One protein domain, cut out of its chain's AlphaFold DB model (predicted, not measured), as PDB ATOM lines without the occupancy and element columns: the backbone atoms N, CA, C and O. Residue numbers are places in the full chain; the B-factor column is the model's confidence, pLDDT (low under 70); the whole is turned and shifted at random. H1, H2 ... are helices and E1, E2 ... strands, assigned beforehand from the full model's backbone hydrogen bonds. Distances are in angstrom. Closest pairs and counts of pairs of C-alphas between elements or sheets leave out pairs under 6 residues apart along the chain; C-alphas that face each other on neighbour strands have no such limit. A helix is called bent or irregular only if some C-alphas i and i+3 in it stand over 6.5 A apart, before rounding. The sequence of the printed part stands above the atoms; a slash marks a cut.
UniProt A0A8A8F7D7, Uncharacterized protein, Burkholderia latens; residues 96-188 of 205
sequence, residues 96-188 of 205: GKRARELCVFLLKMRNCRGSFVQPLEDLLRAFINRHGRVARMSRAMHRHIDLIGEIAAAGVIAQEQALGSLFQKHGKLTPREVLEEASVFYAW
ATOM      1  N   GLY A  96     230.195 186.146 266.437       93.56
ATOM      2  CA  GLY A  96     230.079 186.729 267.761       93.56
ATOM      3  C   GLY A  96     230.807 185.894 268.814       93.56
ATOM      4  O   GLY A  96     231.116 184.717 268.627       93.56
ATOM      5  N   LYS A  97     231.104 186.504 269.968       93.06
ATOM      6  CA  LYS A  97     231.974 185.903 270.995       93.06
ATOM      7  C   LYS A  97     231.513 184.507 271.440       93.06
ATOM      8  O   LYS A  97     232.326 183.590 271.515       93.06
ATOM      9  N   ARG A  98     230.214 184.334 271.710       91.94
ATOM     10  CA  ARG A  98     229.656 183.061 272.203       91.94
ATOM     11  C   ARG A  98     229.630 181.984 271.116       91.94
ATOM     12  O   ARG A  98     230.017 180.850 271.390       91.94
ATOM     13  N   ALA A  99     229.249 182.346 269.889       93.44
ATOM     14  CA  ALA A  99     229.288 181.443 268.740       93.44
ATOM     15  C   ALA A  99     230.726 181.015 268.426       93.44
ATOM     16  O   ALA A  99     230.984 179.844 268.180       93.44
ATOM     17  N   ARG A 100     231.694 181.929 268.545       94.44
ATOM     18  CA  ARG A 100     233.123 181.632 268.381       94.44
ATOM     19  C   ARG A 100     233.639 180.627 269.405       94.44
ATOM     20  O   ARG A 100     234.354 179.708 269.024       94.44
ATOM     21  N   GLU A 101     233.287 180.768 270.682       92.38
ATOM     22  CA  GLU A 101     233.678 179.800 271.719       92.38
ATOM     23  C   GLU A 101     233.147 178.394 271.417       92.38
ATOM     24  O   GLU A 101     233.891 177.416 271.519       92.38
ATOM     25  N   LEU A 102     231.876 178.301 271.014       92.56
ATOM     26  CA  LEU A 102     231.269 177.042 270.593       92.56
ATOM     27  C   LEU A 102     231.937 176.495 269.328       92.56
ATOM     28  O   LEU A 102     232.309 175.328 269.279       92.56
ATOM     29  N   CYS A 103     232.173 177.344 268.333       94.12
ATOM     30  CA  CYS A 103     232.831 176.972 267.091       94.12
ATOM     31  C   CYS A 103     234.242 176.425 267.333       94.12
ATOM     32  O   CYS A 103     234.604 175.400 266.767       94.12
ATOM     33  N   VAL A 104     235.044 177.060 268.192       92.69
ATOM     34  CA  VAL A 104     236.389 176.573 268.539       92.69
ATOM     35  C   VAL A 104     236.316 175.206 269.209       92.69
ATOM     36  O   VAL A 104     237.136 174.342 268.905       92.69
ATOM     37  N   PHE A 105     235.338 174.988 270.089       91.88
ATOM     38  CA  PHE A 105     235.096 173.669 270.666       91.88
ATOM     39  C   PHE A 105     234.757 172.635 269.581       91.88
ATOM     40  O   PHE A 105     235.435 171.614 269.489       91.88
ATOM     41  N   LEU A 106     233.797 172.925 268.699       92.00
ATOM     42  CA  LEU A 106     233.407 172.031 267.602       92.00
ATOM     43  C   LEU A 106     234.583 171.725 266.658       92.00
ATOM     44  O   LEU A 106     234.788 170.579 266.265       92.00
ATOM     45  N   LEU A 107     235.420 172.719 266.347       91.81
ATOM     46  CA  LEU A 107     236.618 172.546 265.519       91.81
ATOM     47  C   LEU A 107     237.726 171.723 266.195       91.81
ATOM     48  O   LEU A 107     238.643 171.256 265.516       91.81
ATOM     49  N   LYS A 108     237.681 171.522 267.511       89.69
ATOM     50  CA  LYS A 108     238.565 170.556 268.178       89.69
ATOM     51  C   LYS A 108     238.019 169.136 268.109       89.69
ATOM     52  O   LYS A 108     238.799 168.198 268.123       89.69
ATOM     53  N   MET A 109     236.712 168.994 267.928       90.06
ATOM     54  CA  MET A 109     236.006 167.719 267.821       90.06
ATOM     55  C   MET A 109     235.916 167.208 266.375       90.06
ATOM     56  O   MET A 109     235.010 166.447 266.050       90.06
ATOM     57  N   ARG A 110     236.818 167.637 265.484       90.00
ATOM     58  CA  ARG A 110     236.847 167.200 264.078       90.00
ATOM     59  C   ARG A 110     237.585 165.877 263.940       90.00
ATOM     60  O   ARG A 110     238.638 165.704 264.547       90.00
ATOM     61  N   ASN A 111     237.087 165.009 263.073       89.06
ATOM     62  CA  ASN A 111     237.768 163.790 262.651       89.06
ATOM     63  C   ASN A 111     238.452 163.978 261.281       89.06
ATOM     64  O   ASN A 111     238.210 164.964 260.578       89.06
ATOM     65  N   CYS A 112     239.280 163.016 260.881       85.88
ATOM     66  CA  CYS A 112     239.980 162.980 259.595       85.88
ATOM     67  C   CYS A 112     239.071 162.671 258.392       85.88
ATOM     68  O   CYS A 112     239.567 162.590 257.270       85.88
ATOM     69  N   ARG A 113     237.757 162.499 258.599       85.25
ATOM     70  CA  ARG A 113     236.751 162.253 257.547       85.25
ATOM     71  C   ARG A 113     236.011 163.526 257.124       85.25
ATOM     72  O   ARG A 113     235.082 163.454 256.327       85.25
ATOM     73  N   GLY A 114     236.392 164.688 257.661       85.06
ATOM     74  CA  GLY A 114     235.692 165.950 257.405       85.06
ATOM     75  C   GLY A 114     234.398 166.134 258.211       85.06
ATOM     76  O   GLY A 114     233.589 167.007 257.889       85.06
ATOM     77  N   SER A 115     234.226 165.358 259.278       89.88
ATOM     78  CA  SER A 115     233.059 165.366 260.162       89.88
ATOM     79  C   SER A 115     233.476 165.571 261.620       89.88
ATOM     80  O   SER A 115     234.636 165.861 261.924       89.88
ATOM     81  N   PHE A 116     232.524 165.432 262.536       90.81
ATOM     82  CA  PHE A 116     232.777 165.426 263.971       90.81
ATOM     83  C   PHE A 116     233.073 164.019 264.518       90.81
ATOM     84  O   PHE A 116     232.661 163.014 263.941       90.81
ATOM     85  N   VAL A 117     233.775 163.940 265.651       89.19
ATOM     86  CA  VAL A 117     234.052 162.682 266.377       89.19
ATOM     87  C   VAL A 117     232.816 162.096 267.070       89.19
ATOM     88  O   VAL A 117     232.814 160.921 267.427       89.19
ATOM     89  N   GLN A 118     231.778 162.910 267.274       88.31
ATOM     90  CA  GLN A 118     230.484 162.559 267.865       88.31
ATOM     91  C   GLN A 118     229.374 163.342 267.142       88.31
ATOM     92  O   GLN A 118     229.676 164.368 266.520       88.31
ATOM     93  N   PRO A 119     228.102 162.912 267.224       89.88
ATOM     94  CA  PRO A 119     226.976 163.694 266.725       89.88
ATOM     95  C   PRO A 119     226.973 165.118 267.293       89.88
ATOM     96  O   PRO A 119     227.328 165.340 268.453       89.88
ATOM     97  N   LEU A 120     226.547 166.094 266.487       89.62
ATOM     98  CA  LEU A 120     226.525 167.500 266.901       89.62
ATOM     99  C   LEU A 120     225.696 167.714 268.173       89.62
ATOM    100  O   LEU A 120     226.087 168.507 269.024       89.62
ATOM    101  N   GLU A 121     224.594 166.981 268.338       89.25
ATOM    102  CA  GLU A 121     223.779 167.040 269.552       89.25
ATOM    103  C   GLU A 121     224.577 166.659 270.811       89.25
ATOM    104  O   GLU A 121     224.538 167.379 271.812       89.25
ATOM    105  N   ASP A 122     225.349 165.574 270.759       88.88
ATOM    106  CA  ASP A 122     226.152 165.114 271.894       88.88
ATOM    107  C   ASP A 122     227.293 166.083 272.202       88.88
ATOM    108  O   ASP A 122     227.567 166.390 273.366       88.88
ATOM    109  N   LEU A 123     227.905 166.651 271.160       90.06
ATOM    110  CA  LEU A 123     228.900 167.709 271.308       90.06
ATOM    111  C   LEU A 123     228.308 168.962 271.963       90.06
ATOM    112  O   LEU A 123     228.936 169.547 272.847       90.06
ATOM    113  N   LEU A 124     227.093 169.362 271.587       90.38
ATOM    114  CA  LEU A 124     226.398 170.488 272.208       90.38
ATOM    115  C   LEU A 124     226.100 170.220 273.684       90.38
ATOM    116  O   LEU A 124     226.372 171.072 274.531       90.38
ATOM    117  N   ARG A 125     225.601 169.025 274.017       88.94
ATOM    118  CA  ARG A 125     225.358 168.616 275.409       88.94
ATOM    119  C   ARG A 125     226.647 168.639 276.230       88.94
ATOM    120  O   ARG A 125     226.648 169.154 277.350       88.94
ATOM    121  N   ALA A 126     227.746 168.137 275.670       87.44
ATOM    122  CA  ALA A 126     229.063 168.162 276.303       87.44
ATOM    123  C   ALA A 126     229.561 169.600 276.527       87.44
ATOM    124  O   ALA A 126     230.011 169.938 277.621       87.44
ATOM    125  N   PHE A 127     229.411 170.474 275.528       88.88
ATOM    126  CA  PHE A 127     229.758 171.888 275.645       88.88
ATOM    127  C   PHE A 127     228.957 172.593 276.745       88.88
ATOM    128  O   PHE A 127     229.524 173.340 277.539       88.88
ATOM    129  N   ILE A 128     227.649 172.340 276.816       88.44
ATOM    130  CA  ILE A 128     226.758 172.922 277.825       88.44
ATOM    131  C   ILE A 128     227.144 172.452 279.233       88.44
ATOM    132  O   ILE A 128     227.160 173.254 280.165       88.44
ATOM    133  N   ASN A 129     227.497 171.174 279.385       85.94
ATOM    134  CA  ASN A 129     227.881 170.588 280.670       85.94
ATOM    135  C   ASN A 129     229.328 170.889 281.097       85.94
ATOM    136  O   ASN A 129     229.715 170.522 282.205       85.94
ATOM    137  N   ARG A 130     230.136 171.578 280.274       80.56
ATOM    138  CA  ARG A 130     231.578 171.776 280.525       80.56
ATOM    139  C   ARG A 130     231.911 172.498 281.840       80.56
ATOM    140  O   ARG A 130     233.039 172.416 282.307       80.56
ATOM    141  N   HIS A 131     230.953 173.238 282.402       72.81
ATOM    142  CA  HIS A 131     231.094 173.975 283.665       72.81
ATOM    143  C   HIS A 131     230.241 173.390 284.804       72.81
ATOM    144  O   HIS A 131     230.060 174.042 285.829       72.81
ATOM    145  N   GLY A 132     229.695 172.187 284.624       70.50
ATOM    146  CA  GLY A 132     228.829 171.524 285.592       70.50
ATOM    147  C   GLY A 132     227.506 171.065 284.986       70.50
ATOM    148  O   GLY A 132     227.112 171.460 283.887       70.50
ATOM    149  N   ARG A 133     226.803 170.202 285.725       76.25
ATOM    150  CA  ARG A 133     225.552 169.590 285.271       76.25
ATOM    151  C   ARG A 133     224.439 170.629 285.169       76.25
ATOM    152  O   ARG A 133     224.085 171.279 286.151       76.25
ATOM    153  N   VAL A 134     223.816 170.718 283.998       77.62
ATOM    154  CA  VAL A 134     222.641 171.571 283.797       77.62
ATOM    155  C   VAL A 134     221.360 170.808 284.132       77.62
ATOM    156  O   VAL A 134     221.100 169.736 283.591       77.62
ATOM    157  N   ALA A 135     220.517 171.384 284.996       73.88
ATOM    158  CA  ALA A 135     219.271 170.755 285.445       73.88
ATOM    159  C   ALA A 135     218.225 170.571 284.324       73.88
ATOM    160  O   ALA A 135     217.459 169.614 284.343       73.88
ATOM    161  N   ARG A 136     218.178 171.483 283.340       85.25
ATOM    162  CA  ARG A 136     217.233 171.442 282.207       85.25
ATOM    163  C   ARG A 136     217.972 171.521 280.873       85.25
ATOM    164  O   ARG A 136     218.070 172.594 280.276       85.25
ATOM    165  N   MET A 137     218.487 170.380 280.414       84.75
ATOM    166  CA  MET A 137     219.291 170.292 279.190       84.75
ATOM    167  C   MET A 137     218.536 170.769 277.943       84.75
ATOM    168  O   MET A 137     219.079 171.548 277.173       84.75
ATOM    169  N   SER A 138     217.263 170.399 277.779       85.94
ATOM    170  CA  SER A 138     216.448 170.807 276.622       85.94
ATOM    171  C   SER A 138     216.365 172.330 276.458       85.94
ATOM    172  O   SER A 138     216.565 172.856 275.366       85.94
ATOM    173  N   ARG A 139     216.157 173.069 277.557       86.44
ATOM    174  CA  ARG A 139     216.130 174.541 277.541       86.44
ATOM    175  C   ARG A 139     217.499 175.136 277.214       86.44
ATOM    176  O   ARG A 139     217.574 176.158 276.536       86.44
ATOM    177  N   ALA A 140     218.571 174.533 277.723       85.12
ATOM    178  CA  ALA A 140     219.926 174.981 277.432       85.12
ATOM    179  C   ALA A 140     220.286 174.741 275.961       85.12
ATOM    180  O   ALA A 140     220.763 175.668 275.318       85.12
ATOM    181  N   MET A 141     219.970 173.563 275.421       87.00
ATOM    182  CA  MET A 141     220.105 173.226 274.002       87.00
ATOM    183  C   MET A 141     219.372 174.234 273.120       87.00
ATOM    184  O   MET A 141     219.978 174.799 272.217       87.00
ATOM    185  N   HIS A 142     218.113 174.547 273.444       87.06
ATOM    186  CA  HIS A 142     217.313 175.494 272.667       87.06
ATOM    187  C   HIS A 142     217.963 176.885 272.581       87.06
ATOM    188  O   HIS A 142     217.994 177.490 271.519       87.06
ATOM    189  N   ARG A 143     218.590 177.357 273.669       85.38
ATOM    190  CA  ARG A 143     219.345 178.628 273.682       85.38
ATOM    191  C   ARG A 143     220.625 178.611 272.839       85.38
ATOM    192  O   ARG A 143     221.180 179.674 272.585       85.38
ATOM    193  N   HIS A 144     221.140 177.436 272.487       89.25
ATOM    194  CA  HIS A 144     222.355 177.291 271.680       89.25
ATOM    195  C   HIS A 144     222.048 177.037 270.197       89.25
ATOM    196  O   HIS A 144     222.978 177.069 269.395       89.25
ATOM    197  N   ILE A 145     220.776 176.847 269.817       88.81
ATOM    198  CA  ILE A 145     220.366 176.697 268.411       88.81
ATOM    199  C   ILE A 145     220.741 177.945 267.609       88.81
ATOM    200  O   ILE A 145     221.325 177.812 266.537       88.81
ATOM    201  N   ASP A 146     220.517 179.142 268.157       90.50
ATOM    202  CA  ASP A 146     220.876 180.401 267.488       90.50
ATOM    203  C   ASP A 146     222.382 180.485 267.193       90.50
ATOM    204  O   ASP A 146     222.794 180.910 266.116       90.50
ATOM    205  N   LEU A 147     223.215 180.001 268.123       93.00
ATOM    206  CA  LEU A 147     224.668 179.958 267.941       93.00
ATOM    207  C   LEU A 147     225.068 178.963 266.849       93.00
ATOM    208  O   LEU A 147     225.989 179.234 266.086       93.00
ATOM    209  N   ILE A 148     224.387 177.818 266.755       93.00
ATOM    210  CA  ILE A 148     224.606 176.855 265.668       93.00
ATOM    211  C   ILE A 148     224.180 177.442 264.325       93.00
ATOM    212  O   ILE A 148     224.920 177.298 263.354       93.00
ATOM    213  N   GLY A 149     223.044 178.142 264.276       91.50
ATOM    214  CA  GLY A 149     222.588 178.850 263.082       91.50
ATOM    215  C   GLY A 149     223.613 179.875 262.599       91.50
ATOM    216  O   GLY A 149     223.949 179.899 261.419       91.50
ATOM    217  N   GLU A 150     224.190 180.654 263.515       94.38
ATOM    218  CA  GLU A 150     225.261 181.609 263.215       94.38
ATOM    219  C   GLU A 150     226.522 180.918 262.658       94.38
ATOM    220  O   GLU A 150     227.082 181.337 261.645       94.38
ATOM    221  N   ILE A 151     226.945 179.810 263.277       94.12
ATOM    222  CA  ILE A 151     228.111 179.025 262.840       94.12
ATOM    223  C   ILE A 151     227.879 178.391 261.457       94.12
ATOM    224  O   ILE A 151     228.794 178.347 260.628       94.12
ATOM    225  N   ALA A 152     226.666 177.904 261.193       93.19
ATOM    226  CA  ALA A 152     226.277 177.348 259.901       93.19
ATOM    227  C   ALA A 152     226.208 178.433 258.816       93.19
ATOM    228  O   ALA A 152     226.729 178.232 257.722       93.19
ATOM    229  N   ALA A 153     225.660 179.612 259.129       93.31
ATOM    230  CA  ALA A 153     225.618 180.755 258.216       93.31
ATOM    231  C   ALA A 153     227.025 181.246 257.823       93.31
ATOM    232  O   ALA A 153     227.241 181.664 256.687       93.31
ATOM    233  N   ALA A 154     228.001 181.125 258.728       93.06
ATOM    234  CA  ALA A 154     229.415 181.384 258.450       93.06
ATOM    235  C   ALA A 154     230.111 180.265 257.634       93.06
ATOM    236  O   ALA A 154     231.310 180.340 257.361       93.06
ATOM    237  N   GLY A 155     229.388 179.205 257.256       91.38
ATOM    238  CA  GLY A 155     229.891 178.104 256.430       91.38
ATOM    239  C   GLY A 155     230.806 177.120 257.162       91.38
ATOM    240  O   GLY A 155     231.519 176.350 256.516       91.38
ATOM    241  N   VAL A 156     230.826 177.131 258.500       92.00
ATOM    242  CA  VAL A 156     231.649 176.192 259.281       92.00
ATOM    243  C   VAL A 156     231.003 174.811 259.345       92.00
ATOM    244  O   VAL A 156     231.698 173.798 259.245       92.00
ATOM    245  N   ILE A 157     229.680 174.769 259.487       92.00
ATOM    246  CA  ILE A 157     228.873 173.548 259.498       92.00
ATOM    247  C   ILE A 157     228.117 173.494 258.173       92.00
ATOM    248  O   ILE A 157     227.402 174.431 257.836       92.00
ATOM    249  N   ALA A 158     228.297 172.410 257.420       84.88
ATOM    250  CA  ALA A 158     227.584 172.187 256.166       84.88
ATOM    251  C   ALA A 158     226.286 171.399 256.392       84.88
ATOM    252  O   ALA A 158     225.267 171.686 255.772       84.88
ATOM    253  N   GLN A 159     226.332 170.401 257.280       79.50
ATOM    254  CA  GLN A 159     225.204 169.558 257.693       79.50
ATOM    255  C   GLN A 159     225.384 169.165 259.165       79.50
ATOM    256  O   GLN A 159     226.467 169.353 259.715       79.50
ATOM    257  N   GLU A 160     224.376 168.549 259.789       73.62
ATOM    258  CA  GLU A 160     224.402 168.140 261.208       73.62
ATOM    259  C   GLU A 160     225.629 167.303 261.613       73.62
ATOM    260  O   GLU A 160     225.991 167.266 262.786       73.62
ATOM    261  N   GLN A 161     226.303 166.651 260.662       76.19
ATOM    262  CA  GLN A 161     227.507 165.854 260.916       76.19
ATOM    263  C   GLN A 161     228.740 166.286 260.111       76.19
ATOM    264  O   GLN A 161     229.832 165.773 260.357       76.19
ATOM    265  N   ALA A 162     228.597 167.201 259.151       82.19
ATOM    266  CA  ALA A 162     229.658 167.542 258.207       82.19
ATOM    267  C   ALA A 162     230.102 168.997 258.355       82.19
ATOM    268  O   ALA A 162     229.290 169.919 258.457       82.19
ATOM    269  N   LEU A 163     231.414 169.205 258.306       90.12
ATOM    270  CA  LEU A 163     232.010 170.537 258.308       90.12
ATOM    271  C   LEU A 163     232.048 171.108 256.895       90.12
ATOM    272  O   LEU A 163     232.155 170.369 255.914       90.12
ATOM    273  N   GLY A 164     232.052 172.434 256.791       89.88
ATOM    274  CA  GLY A 164     232.381 173.122 255.547       89.88
ATOM    275  C   GLY A 164     233.799 172.785 255.089       89.88
ATOM    276  O   GLY A 164     234.702 172.605 255.909       89.88
ATOM    277  N   SER A 165     234.019 172.720 253.775       87.75
ATOM    278  CA  SER A 165     235.285 172.286 253.155       87.75
ATOM    279  C   SER A 165     236.521 173.009 253.706       87.75
ATOM    280  O   SER A 165     237.558 172.387 253.956       87.75
ATOM    281  N   LEU A 166     236.405 174.309 253.993       89.19
ATOM    282  CA  LEU A 166     237.474 175.101 254.599       89.19
ATOM    283  C   LEU A 166     237.909 174.544 255.963       89.19
ATOM    284  O   LEU A 166     239.099 174.570 256.280       89.19
ATOM    285  N   PHE A 167     236.977 173.986 256.735       90.50
ATOM    286  CA  PHE A 167     237.161 173.505 258.103       90.50
ATOM    287  C   PHE A 167     237.332 171.989 258.225       90.50
ATOM    288  O   PHE A 167     237.656 171.514 259.312       90.50
ATOM    289  N   GLN A 168     237.170 171.225 257.148       89.25
ATOM    290  CA  GLN A 168     237.376 169.776 257.170       89.25
ATOM    291  C   GLN A 168     238.844 169.413 257.430       89.25
ATOM    292  O   GLN A 168     239.747 169.894 256.746       89.25
ATOM    293  N   LYS A 169     239.106 168.525 258.386       83.06
ATOM    294  CA  LYS A 169     240.411 167.872 258.500       83.06
ATOM    295  C   LYS A 169     240.343 166.592 257.666       83.06
ATOM    296  O   LYS A 169     239.487 165.756 257.924       83.06
ATOM    297  N   HIS A 170     241.208 166.477 256.663       78.12
ATOM    298  CA  HIS A 170     241.391 165.244 255.895       78.12
ATOM    299  C   HIS A 170     242.754 164.684 256.272       78.12
ATOM    300  O   HIS A 170     243.752 165.395 256.157       78.12
ATOM    301  N   GLY A 171     242.774 163.459 256.782       73.00
ATOM    302  CA  GLY A 171     243.987 162.777 257.229       73.00
ATOM    303  C   GLY A 171     243.933 161.289 256.907       73.00
ATOM    304  O   GLY A 171     243.010 160.828 256.229       73.00
ATOM    305  N   LYS A 172     244.936 160.529 257.353       73.38
ATOM    306  CA  LYS A 172     244.981 159.091 257.084       73.38
ATOM    307  C   LYS A 172     244.024 158.389 258.055       73.38
ATOM    308  O   LYS A 172     243.852 158.761 259.204       73.38
ATOM    309  N   LEU A 173     243.349 157.341 257.597       78.75
ATOM    310  CA  LEU A 173     242.467 156.553 258.464       78.75
ATOM    311  C   LEU A 173     243.238 155.377 259.060       78.75
ATOM    312  O   LEU A 173     242.886 154.219 258.848       78.75
ATOM    313  N   THR A 174     244.326 155.669 259.775       84.00
ATOM    314  CA  THR A 174     245.036 154.627 260.521       84.00
ATOM    315  C   THR A 174     244.266 154.292 261.805       84.00
ATOM    316  O   THR A 174     243.655 155.184 262.397       84.00
ATOM    317  N   PRO A 175     244.290 153.035 262.293       84.38
ATOM    318  CA  PRO A 175     243.645 152.682 263.564       84.38
ATOM    319  C   PRO A 175     244.101 153.568 264.730       84.38
ATOM    320  O   PRO A 175     243.308 153.926 265.593       84.38
ATOM    321  N   ARG A 176     245.377 153.969 264.716       85.56
ATOM    322  CA  ARG A 176     245.947 154.905 265.683       85.56
ATOM    323  C   ARG A 176     245.282 156.281 265.617       85.56
ATOM    324  O   ARG A 176     244.872 156.777 266.657       85.56
ATOM    325  N   GLU A 177     245.155 156.872 264.430       82.44
ATOM    326  CA  GLU A 177     244.499 158.178 264.259       82.44
ATOM    327  C   GLU A 177     243.039 158.136 264.713       82.44
ATOM    328  O   GLU A 177     242.594 159.039 265.413       82.44
ATOM    329  N   VAL A 178     242.316 157.054 264.411       82.00
ATOM    330  CA  VAL A 178     240.927 156.876 264.867       82.00
ATOM    331  C   VAL A 178     240.836 156.840 266.399       82.00
ATOM    332  O   VAL A 178     239.936 157.449 266.980       82.00
ATOM    333  N   LEU A 179     241.767 156.154 267.071       81.94
ATOM    334  CA  LEU A 179     241.819 156.112 268.536       81.94
ATOM    335  C   LEU A 179     242.208 157.468 269.138       81.94
ATOM    336  O   LEU A 179     241.589 157.911 270.106       81.94
ATOM    337  N   GLU A 180     243.204 158.141 268.560       83.62
ATOM    338  CA  GLU A 180     243.624 159.478 268.986       83.62
ATOM    339  C   GLU A 180     242.469 160.484 268.836       83.62
ATOM    340  O   GLU A 180     242.196 161.235 269.769       83.62
ATOM    341  N   GLU A 181     241.714 160.443 267.737       83.94
ATOM    342  CA  GLU A 181     240.518 161.267 267.520       83.94
ATOM    343  C   GLU A 181     239.420 161.012 268.547       83.94
ATOM    344  O   GLU A 181     238.897 161.960 269.136       83.94
ATOM    345  N   ALA A 182     239.086 159.742 268.789       79.56
ATOM    346  CA  ALA A 182     238.095 159.381 269.792       79.56
ATOM    347  C   ALA A 182     238.510 159.916 271.168       79.56
ATOM    348  O   ALA A 182     237.684 160.477 271.889       79.56
ATOM    349  N   SER A 183     239.803 159.824 271.500       81.44
ATOM    350  CA  SER A 183     240.343 160.297 272.775       81.44
ATOM    351  C   SER A 183     240.196 161.808 272.983       81.44
ATOM    352  O   SER A 183     240.059 162.230 274.127       81.44
ATOM    353  N   VAL A 184     240.144 162.626 271.918       82.56
ATOM    354  CA  VAL A 184     239.992 164.091 272.033       82.56
ATOM    355  C   VAL A 184     238.712 164.466 272.777       82.56
ATOM    356  O   VAL A 184     238.721 165.388 273.593       82.56
ATOM    357  N   PHE A 185     237.624 163.734 272.530       80.44
ATOM    358  CA  PHE A 185     236.364 163.953 273.232       80.44
ATOM    359  C   PHE A 185     236.494 163.639 274.728       80.44
ATOM    360  O   PHE A 185     236.093 164.443 275.569       80.44
ATOM    361  N   TYR A 186     237.121 162.508 275.064       77.00
ATOM    362  CA  TYR A 186     237.308 162.064 276.449       77.00
ATOM    363  C   TYR A 186     238.329 162.904 277.227       77.00
ATOM    364  O   TYR A 186     238.186 163.098 278.432       77.00
ATOM    365  N   ALA A 187     239.339 163.437 276.543       74.94
ATOM    366  CA  ALA A 187     240.378 164.279 277.127       74.94
ATOM    367  C   ALA A 187     239.915 165.724 277.382       74.94
ATOM    368  O   ALA A 187     240.641 166.510 277.997       74.94
ATOM    369  N   TRP A 188     238.732 166.114 276.899       70.88
ATOM    370  CA  TRP A 188     238.259 167.484 277.033       70.88
ATOM    371  C   TRP A 188     237.813 167.804 278.465       70.88
ATOM    372  O   TRP A 188     236.943 167.145 279.043       70.88
TER     373      TRP A 188
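This is residues 96 to 188 of the 205 residues of an uncharacterized protein of Burkholderia latens (UniProt A0A8A8F7D7). Three crossed helices, H1, H2 and H3, form one body, and H4 is set off from it beyond a long link, near the end of H1. The printed part has 93 residues with four named helices and one strand, in the order H1, H2, H3, E1, H4: mostly helix, compact, radius of gyration of the C-alphas 13.4 A, spans 39 by 28 by 19 A.

Residues 98 to 103 alone of H1, 97 to 108, touch H3, 137 to 153, about perpendicular at 86 degrees; the closest C-alphas, Ala 99 and Leu 147, are 4.9 A apart. H2, 120 to 129, touches H3 with a steep tilt of 58 degrees, closest C-alphas Leu 124 and Met 141, 7.1 A. H1 and H2 only just touch, with 3 pairs of C-alphas within 8 A, closest Leu 106 and Leu 123, 7.3 A. H4, 175 to 186, is close but not clearly touching H1, closest C-alphas Lys 108 and Val 184, 7.7 A. E1, 157 to 159, pairs with no named strand. Every O i to N i+4 pair is within hydrogen-bond range in H1 and H2, 11 of 13 in H3, 6 of 8 in H4.

H1 begins at C-alpha 97 (231.974, 185.903, 270.995). H3, 24.3 A long, is only just irregular: C-alphas 143 and 146 are 6.6 A apart. H4 ends at C-alpha 186 (237.308, 162.064, 276.449).

The printed part has no cut, and no printed residue is under 70.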